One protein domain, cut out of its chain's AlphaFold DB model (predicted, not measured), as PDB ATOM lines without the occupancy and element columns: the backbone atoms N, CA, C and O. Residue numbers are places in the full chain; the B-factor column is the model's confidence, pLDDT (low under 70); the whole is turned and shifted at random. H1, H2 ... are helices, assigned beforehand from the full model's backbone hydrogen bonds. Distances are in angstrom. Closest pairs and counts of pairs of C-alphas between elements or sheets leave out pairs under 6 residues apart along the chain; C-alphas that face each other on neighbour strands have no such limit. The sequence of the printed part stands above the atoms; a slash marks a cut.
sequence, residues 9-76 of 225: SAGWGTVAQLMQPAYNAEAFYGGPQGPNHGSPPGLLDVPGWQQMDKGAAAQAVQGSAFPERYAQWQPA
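AT A GLANCE: This is residues 9 to 76 of the 225 residues of the protein "C40 family peptidase" of Arthrobacter silviterrae (UniProt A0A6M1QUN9). The domain has little regular structure: H1 and H2 make one end, H3 and H4 the other, and the long loop of residues 30 to 53 joins them. The 68 printed residues, 26 of them in named elements, include four named helices, H1 to H4 in order, and no named strand: all helix. It is compact, with radius of gyration of the C-alphas 12.2 A and spans of 31 by 23 by 21 A.

IN THESE COORDINATES: H1, residues 15 to 18, begins at C-alpha 15 (434.153, 440.179, 336.215). H2 is residues 21 to 29, H3 54 to 62, and H4 68 to 71, ending at C-alpha 71 (433.364, 463.119, 349.936).

HOW THE PARTS SIT: H1 and H2 only just touch, only at the corner, with 3 C-alpha pairs within 8 A. H2 and H3 are close but not clearly touching: the closest C-alphas, 28 and 61, are 7.1 A apart. H3 touches H4; the closest C-alphas, 55 and 71, are 4.5 A apart. H2 and H3 have every O i to N i+4 pair within hydrogen-bond range.

THE WHOLE: The printed part has no cut; pLDDT is under 70 at residues 15, 16, 18 and 64 to 70.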
ATOM      1  N   SER A   9     426.744 443.698 335.753       70.00
ATOM      2  CA  SER A   9     425.296 443.911 335.648       70.00
ATOM      3  C   SER A   9     424.902 445.334 335.237       70.00
ATOM      4  O   SER A   9     423.770 445.545 334.828       70.00
ATOM      5  N   ALA A  10     425.808 446.304 335.374       71.44
ATOM      6  CA  ALA A  10     425.610 447.696 334.983       71.44
ATOM      7  C   ALA A  10     426.395 448.060 333.705       71.44
ATOM      8  O   ALA A  10     426.561 449.238 333.409       71.44
ATOM      9  N   GLY A  11     426.906 447.066 332.967       79.06
ATOM     10  CA  GLY A  11     427.550 447.262 331.663       79.06
ATOM     11  C   GLY A  11     429.045 447.597 331.694       79.06
ATOM     12  O   GLY A  11     429.632 447.785 330.640       79.06
ATOM     13  N   TRP A  12     429.698 447.614 332.860       80.44
ATOM     14  CA  TRP A  12     431.107 448.032 333.004       80.44
ATOM     15  C   TRP A  12     432.153 446.989 332.548       80.44
ATOM     16  O   TRP A  12     433.321 447.075 332.920       80.44
ATOM     17  N   GLY A  13     431.753 445.965 331.794       82.62
ATOM     18  CA  GLY A  13     432.604 444.836 331.404       82.62
ATOM     19  C   GLY A  13     432.486 443.605 332.310       82.62
ATOM     20  O   GLY A  13     431.729 443.566 333.280       82.62
ATOM     21  N   THR A  14     433.220 442.547 331.967       80.50
ATOM     22  CA  THR A  14     433.164 441.252 332.665       80.50
ATOM     23  C   THR A  14     433.804 441.306 334.051       80.50
ATOM     24  O   THR A  14     434.613 442.179 334.360       80.50
ATOM     25  N   VAL A  15     433.501 440.315 334.900       67.75
ATOM     26  CA  VAL A  15     434.153 440.179 336.215       67.75
ATOM     27  C   VAL A  15     435.678 440.139 336.074       67.75
ATOM     28  O   VAL A  15     436.364 440.828 336.817       67.75
ATOM     29  N   ALA A  16     436.198 439.373 335.111       68.88
ATOM     30  CA  ALA A  16     437.636 439.232 334.889       68.88
ATOM     31  C   ALA A  16     438.298 440.562 334.499       68.88
ATOM     32  O   ALA A  16     439.344 440.903 335.042       68.88
ATOM     33  N   GLN A  17     437.661 441.338 333.617       78.56
ATOM     34  CA  GLN A  17     438.133 442.671 333.232       78.56
ATOM     35  C   GLN A  17     438.099 443.640 334.416       78.56
ATOM     36  O   GLN A  17     439.070 444.336 334.682       78.56
ATOM     37  N   LEU A  18     437.026 443.622 335.209       69.12
ATOM     38  CA  LEU A  18     436.891 444.502 336.370       69.12
ATOM     39  C   LEU A  18     437.886 444.206 337.501       69.12
ATOM     40  O   LEU A  18     438.106 445.084 338.333       69.12
ATOM     41  N   MET A  19     438.484 443.011 337.532       71.38
ATOM     42  CA  MET A  19     439.561 442.655 338.465       71.38
ATOM     43  C   MET A  19     440.946 443.121 337.991       71.38
ATOM     44  O   MET A  19     441.903 443.035 338.756       71.38
ATOM     45  N   GLN A  20     441.074 443.625 336.759       78.44
ATOM     46  CA  GLN A  20     442.309 444.228 336.262       78.44
ATOM     47  C   GLN A  20     442.326 445.717 336.644       78.44
ATOM     48  O   GLN A  20     441.477 446.471 336.163       78.44
ATOM     49  N   PRO A  21     443.276 446.184 337.480       74.38
ATOM     50  CA  PRO A  21     443.280 447.571 337.955       74.38
ATOM     51  C   PRO A  21     443.351 448.608 336.829       74.38
ATOM     52  O   PRO A  21     442.681 449.634 336.905       74.38
ATOM     53  N   ALA A  22     444.116 448.314 335.771       81.31
ATOM     54  CA  ALA A  22     444.237 449.176 334.595       81.31
ATOM     55  C   ALA A  22     442.893 449.330 333.868       81.31
ATOM     56  O   ALA A  22     442.408 450.448 333.729       81.31
ATOM     57  N   TYR A  23     442.237 448.213 333.531       85.31
ATOM     58  CA  TYR A  23     440.901 448.228 332.927       85.31
ATOM     59  C   TYR A  23     439.898 448.985 333.805       85.31
ATOM     60  O   TYR A  23     439.108 449.781 333.311       85.31
ATOM     61  N   ASN A  24     439.931 448.756 335.121       79.19
ATOM     62  CA  ASN A  24     439.016 449.402 336.058       79.19
ATOM     63  C   ASN A  24     439.149 450.931 336.045       79.19
ATOM     64  O   ASN A  24     438.149 451.651 335.970       79.19
ATOM     65  N   ALA A  25     440.395 451.407 336.093       84.00
ATOM     66  CA  ALA A  25     440.726 452.822 336.053       84.00
ATOM     67  C   ALA A  25     440.372 453.438 334.692       84.00
ATOM     68  O   ALA A  25     439.722 454.478 334.651       84.00
ATOM     69  N   GLU A  26     440.724 452.779 333.589       88.31
ATOM     70  CA  GLU A  26     440.383 453.230 332.236       88.31
ATOM     71  C   GLU A  26     438.876 453.281 332.009       88.31
ATOM     72  O   GLU A  26     438.385 454.219 331.394       88.31
ATOM     73  N   ALA A  27     438.120 452.319 332.537       87.00
ATOM     74  CA  ALA A  27     436.668 452.349 332.478       87.00
ATOM     75  C   ALA A  27     436.106 453.528 333.286       87.00
ATOM     76  O   ALA A  27     435.226 454.229 332.803       87.00
ATOM     77  N   PHE A  28     436.623 453.774 334.497       88.12
ATOM     78  CA  PHE A  28     436.131 454.838 335.382       88.12
ATOM     79  C   PHE A  28     436.449 456.238 334.848       88.12
ATOM     80  O   PHE A  28     435.587 457.112 334.862       88.12
ATOM     81  N   TYR A  29     437.682 456.461 334.395       89.19
ATOM     82  CA  TYR A  29     438.124 457.761 333.899       89.19
ATOM     83  C   TYR A  29     437.812 457.976 332.421       89.19
ATOM     84  O   TYR A  29     437.719 459.120 332.001       89.19
ATOM     85  N   GLY A  30     437.694 456.907 331.633       85.44
ATOM     86  CA  GLY A  30     437.602 456.962 330.178       85.44
ATOM     87  C   GLY A  30     436.334 457.618 329.642       85.44
ATOM     88  O   GLY A  30     435.492 458.115 330.383       85.44
ATOM     89  N   GLY A  31     436.236 457.629 328.316       78.00
ATOM     90  CA  GLY A  31     435.104 458.190 327.583       78.00
ATOM     91  C   GLY A  31     434.738 457.330 326.369       78.00
ATOM     92  O   GLY A  31     434.860 456.103 326.443       78.00
ATOM     93  N   PRO A  32     434.428 457.906 325.192       78.00
ATOM     94  CA  PRO A  32     434.061 457.127 324.003       78.00
ATOM     95  C   PRO A  32     435.214 456.257 323.475       78.00
ATOM     96  O   PRO A  32     434.993 455.267 322.785       78.00
ATOM     97  N   GLN A  33     436.451 456.624 323.822       82.50
ATOM     98  CA  GLN A  33     437.682 455.888 323.506       82.50
ATOM     99  C   GLN A  33     438.096 454.900 324.612       82.50
ATOM    100  O   GLN A  33     439.112 454.224 324.486       82.50
ATOM    101  N   GLY A  34     437.350 454.852 325.720       83.88
ATOM    102  CA  GLY A  34     437.593 453.932 326.826       83.88
ATOM    103  C   GLY A  34     437.017 452.535 326.566       83.88
ATOM    104  O   GLY A  34     436.286 452.328 325.594       83.88
ATOM    105  N   PRO A  35     437.277 451.573 327.466       83.94
ATOM    106  CA  PRO A  35     436.862 450.176 327.301       83.94
ATOM    107  C   PRO A  35     435.337 449.967 327.273       83.94
ATOM    108  O   PRO A  35     434.872 448.935 326.799       83.94
ATOM    109  N   ASN A  36     434.562 450.944 327.754       81.06
ATOM    110  CA  ASN A  36     433.098 450.925 327.720       81.06
ATOM    111  C   ASN A  36     432.511 451.676 326.511       81.06
ATOM    112  O   ASN A  36     431.295 451.782 326.395       81.06
ATOM    113  N   HIS A  37     433.339 452.248 325.630       83.31
ATOM    114  CA  HIS A  37     432.895 452.979 324.434       83.31
ATOM    115  C   HIS A  37     431.817 454.055 324.705       83.31
ATOM    116  O   HIS A  37     430.910 454.260 323.901       83.31
ATOM    117  N   GLY A  38     431.906 454.738 325.854       78.88
ATOM    118  CA  GLY A  38     430.958 455.776 326.280       78.88
ATOM    119  C   GLY A  38     429.672 455.271 326.952       78.88
ATOM    120  O   GLY A  38     428.809 456.081 327.289       78.88
ATOM    121  N   SER A  39     429.502 453.958 327.163       81.62
ATOM    122  CA  SER A  39     428.368 453.421 327.923       81.62
ATOM    123  C   SER A  39     428.727 452.150 328.707       81.62
ATOM    124  O   SER A  39     429.017 451.119 328.101       81.62
ATOM    125  N   PRO A  40     428.666 452.166 330.048       82.56
ATOM    126  CA  PRO A  40     428.328 453.300 330.912       82.56
ATOM    127  C   PRO A  40     429.379 454.430 330.840       82.56
ATOM    128  O   PRO A  40     430.556 454.135 330.612       82.56
ATOM    129  N   PRO A  41     428.953 455.702 331.000       86.75
ATOM    130  CA  PRO A  41     429.825 456.862 330.830       86.75
ATOM    131  C   PRO A  41     430.905 456.905 331.911       86.75
ATOM    132  O   PRO A  41     430.628 456.657 333.088       86.75
ATOM    133  N   GLY A  42     432.132 457.231 331.514       89.94
ATOM    134  CA  GLY A  42     433.224 457.491 332.449       89.94
ATOM    135  C   GLY A  42     433.348 458.980 332.778       89.94
ATOM    136  O   GLY A  42     432.558 459.810 332.329       89.94
ATOM    137  N   LEU A  43     434.347 459.345 333.582       91.12
ATOM    138  CA  LEU A  43     434.528 460.722 334.053       91.12
ATOM    139  C   LEU A  43     434.656 461.735 332.910       91.12
ATOM    140  O   LEU A  43     434.103 462.828 333.000       91.12
ATOM    141  N   LEU A  44     435.357 461.374 331.833       90.88
ATOM    142  CA  LEU A  44     435.556 462.263 330.687       90.88
ATOM    143  C   LEU A  44     434.277 462.512 329.876       90.88
ATOM    144  O   LEU A  44     434.226 463.497 329.141       90.88
ATOM    145  N   ASP A  45     433.253 461.673 330.036       89.50
ATOM    146  CA  ASP A  45     431.935 461.871 329.425       89.50
ATOM    147  C   ASP A  45     431.045 462.822 330.243       89.50
ATOM    148  O   ASP A  45     430.021 463.283 329.741       89.50
ATOM    149  N   VAL A  46     431.411 463.130 331.496       89.62
ATOM    150  CA  VAL A  46     430.634 463.999 332.392       89.62
ATOM    151  C   VAL A  46     430.930 465.474 332.078       89.62
ATOM    152  O   VAL A  46     432.041 465.947 332.327       89.62
ATOM    153  N   PRO A  47     429.962 466.265 331.578       91.19
ATOM    154  CA  PRO A  47     430.210 467.666 331.251       91.19
ATOM    155  C   PRO A  47     430.606 468.483 332.487       91.19
ATOM    156  O   PRO A  47     429.930 468.442 333.512       91.19
ATOM    157  N   GLY A  48     431.694 469.251 332.384       90.56
ATOM    158  CA  GLY A  48     432.146 470.146 333.455       90.56
ATOM    159  C   GLY A  48     432.771 469.446 334.665       90.56
ATOM    160  O   GLY A  48     432.949 470.089 335.700       90.56
ATOM    161  N   TRP A  49     433.136 468.164 334.558       91.19
ATOM    162  CA  TRP A  49     433.685 467.390 335.675       91.19
ATOM    163  C   TRP A  49     434.917 468.030 336.333       91.19
ATOM    164  O   TRP A  49     435.113 467.863 337.533       91.19
ATOM    165  N   GLN A  50     435.727 468.805 335.597       91.75
ATOM    166  CA  GLN A  50     436.913 469.476 336.151       91.75
ATOM    167  C   GLN A  50     436.579 470.528 337.216       91.75
ATOM    168  O   GLN A  50     437.444 470.901 338.003       91.75
ATOM    169  N   GLN A  51     435.350 471.043 337.204       92.94
ATOM    170  CA  GLN A  51     434.871 472.069 338.130       92.94
ATOM    171  C   GLN A  51     434.067 471.459 339.287       92.94
ATOM    172  O   GLN A  51     433.658 472.180 340.193       92.94
ATOM    173  N   MET A  52     433.822 470.146 339.252       90.25
ATOM    174  CA  MET A  52     433.095 469.439 340.298       90.25
ATOM    175  C   MET A  52     434.012 469.120 341.477       90.25
ATOM    176  O   MET A  52     435.191 468.799 341.310       90.25
ATOM    177  N   ASP A  53     433.434 469.095 342.674       85.69
ATOM    178  CA  ASP A  53     434.081 468.468 343.820       85.69
ATOM    179  C   ASP A  53     434.387 466.995 343.516       85.69
ATOM    180  O   ASP A  53     433.595 466.301 342.873       85.69
ATOM    181  N   LYS A  54     435.517 466.476 344.018       82.31
ATOM    182  CA  LYS A  54     435.992 465.111 343.708       82.31
ATOM    183  C   LYS A  54     434.931 464.042 343.998       82.31
ATOM    184  O   LYS A  54     434.774 463.096 343.227       82.31
ATOM    185  N   GLY A  55     434.187 464.202 345.097       80.69
ATOM    186  CA  GLY A  55     433.084 463.308 345.455       80.69
ATOM    187  C   GLY A  55     431.887 463.410 344.505       80.69
ATOM    188  O   GLY A  55     431.331 462.383 344.121       80.69
ATOM    189  N   ALA A  56     431.533 464.623 344.072       81.44
ATOM    190  CA  ALA A  56     430.454 464.855 343.113       81.44
ATOM    191  C   ALA A  56     430.805 464.299 341.724       81.44
ATOM    192  O   ALA A  56     429.976 463.653 341.089       81.44
ATOM    193  N   ALA A  57     432.058 464.460 341.300       87.56
ATOM    194  CA  ALA A  57     432.581 463.886 340.067       87.56
ATOM    195  C   ALA A  57     432.529 462.345 340.091       87.56
ATOM    196  O   ALA A  57     432.045 461.718 339.152       87.56
ATOM    197  N   ALA A  58     432.956 461.720 341.196       82.75
ATOM    198  CA  ALA A  58     432.873 460.267 341.365       82.75
ATOM    199  C   ALA A  58     431.424 459.753 341.396       82.75
ATOM    200  O   ALA A  58     431.121 458.718 340.798       82.75
ATOM    201  N   GLN A  59     430.525 460.492 342.051       81.44
ATOM    202  CA  GLN A  59     429.097 460.192 342.071       81.44
ATOM    203  C   GLN A  59     428.475 460.285 340.673       81.44
ATOM    204  O   GLN A  59     427.676 459.421 340.320       81.44
ATOM    205  N   ALA A  60     428.836 461.296 339.879       84.44
ATOM    206  CA  ALA A  60     428.322 461.466 338.522       84.44
ATOM    207  C   ALA A  60     428.665 460.274 337.613       84.44
ATOM    208  O   ALA A  60     427.869 459.913 336.752       84.44
ATOM    209  N   VAL A  61     429.812 459.629 337.849       86.25
ATOM    210  CA  VAL A  61     430.243 458.430 337.117       86.25
ATOM    211  C   VAL A  61     429.583 457.154 337.647       86.25
ATOM    212  O   VAL A  61     429.147 456.308 336.872       86.25
ATOM    213  N   GLN A  62     429.519 456.971 338.969       80.94
ATOM    214  CA  GLN A  62     429.092 455.692 339.561       80.94
ATOM    215  C   GLN A  62     427.591 455.606 339.849       80.94
ATOM    216  O   GLN A  62     427.076 454.497 339.990       80.94
ATOM    217  N   GLY A  63     426.893 456.740 339.958       71.88
ATOM    218  CA  GLY A  63     425.455 456.785 340.227       71.88
ATOM    219  C   GLY A  63     425.051 456.058 341.512       71.88
ATOM    220  O   GLY A  63     424.058 455.332 341.525       71.88
ATOM    221  N   SER A  64     425.831 456.196 342.590       68.69
ATOM    222  CA  SER A  64     425.545 455.522 343.862       68.69
ATOM    223  C   SER A  64     424.265 456.057 344.512       68.69
ATOM    224  O   SER A  64     423.942 457.237 344.411       68.69
ATOM    225  N   ALA A  65     423.565 455.210 345.264       64.88
ATOM    226  CA  ALA A  65     422.439 455.632 346.103       64.88
ATOM    227  C   ALA A  65     422.868 456.494 347.313       64.88
ATOM    228  O   ALA A  65     422.015 456.984 348.046       64.88
ATOM    229  N   PHE A  66     424.179 456.664 347.534       67.75
ATOM    230  CA  PHE A  66     424.757 457.429 348.644       67.75
ATOM    231  C   PHE A  66     425.878 458.374 348.154       67.75
ATOM    232  O   PHE A  66     427.060 458.068 348.363       67.75
ATOM    233  N   PRO A  67     425.533 459.497 347.495       62.47
ATOM    234  CA  PRO A  67     426.481 460.487 346.961       62.47
ATOM    235  C   PRO A  67     427.536 460.983 347.957       62.47
ATOM    236  O   PRO A  67     428.693 461.231 347.621       62.47
ATOM    237  N   GLU A  68     427.143 461.116 349.215       60.41
ATOM    238  CA  GLU A  68     427.889 461.797 350.270       60.41
ATOM    239  C   GLU A  68     429.055 460.936 350.774       60.41
ATOM    240  O   GLU A  68     430.025 461.437 351.347       60.41
ATOM    241  N   ARG A  69     429.009 459.622 350.510       67.19
ATOM    242  CA  ARG A  69     430.026 458.666 350.964       67.19
ATOM    243  C   ARG A  69     431.356 458.786 350.223       67.19
ATOM    244  O   ARG A  69     432.351 458.265 350.723       67.19
ATOM    245  N   TYR A  70     431.409 459.447 349.067       65.31
ATOM    246  CA  TYR A  70     432.679 459.694 348.371       65.31
ATOM    247  C   TYR A  70     433.457 460.846 349.006       65.31
ATOM    248  O   TYR A  70     434.673 460.760 349.167       65.31
ATOM    249  N   ALA A  71     432.751 461.907 349.404       71.12
ATOM    250  CA  ALA A  71     433.364 463.119 349.936       71.12
ATOM    251  C   ALA A  71     433.986 462.910 351.328       71.12
ATOM    252  O   ALA A  71     434.997 463.537 351.641       71.12
ATOM    253  N   GLN A  72     433.450 461.990 352.140       73.19
ATOM    254  CA  GLN A  72     433.931 461.753 353.513       73.19
ATOM    255  C   GLN A  72     435.428 461.392 353.593       73.19
ATOM    256  O   GLN A  72     436.090 461.702 354.580       73.19
ATOM    257  N   TRP A  73     435.976 460.764 352.548       70.25
ATOM    258  CA  TRP A  73     437.374 460.325 352.501       70.25
ATOM    259  C   TRP A  73     438.311 461.340 351.837       70.25
ATOM    260  O   TRP A  73     439.529 461.157 351.867       70.25
ATOM    261  N   GLN A  74     437.774 462.422 351.264       75.81
ATOM    262  CA  GLN A  74     438.570 463.447 350.590       75.81
ATOM    263  C   GLN A  74     439.626 464.086 351.513       75.81
ATOM    264  O   GLN A  74     440.780 464.151 351.089       75.81
ATOM    265  N   PRO A  75     439.329 464.463 352.776       76.88
ATOM    266  CA  PRO A  75     440.343 465.037 353.662       76.88
ATOM    267  C   PRO A  75     441.518 464.090 353.936       76.88
ATOM    268  O   PRO A  75     442.668 464.524 353.979       76.88
ATOM    269  N   ALA A  76     441.250 462.788 354.081       72.81
ATOM    270  CA  ALA A  76     442.292 461.781 354.273       72.81
ATOM    271  C   ALA A  76     443.155 461.614 353.009       72.81
ATOM    272  O   ALA A  76     444.382 461.567 353.095       72.81
TER     273      ALA A  76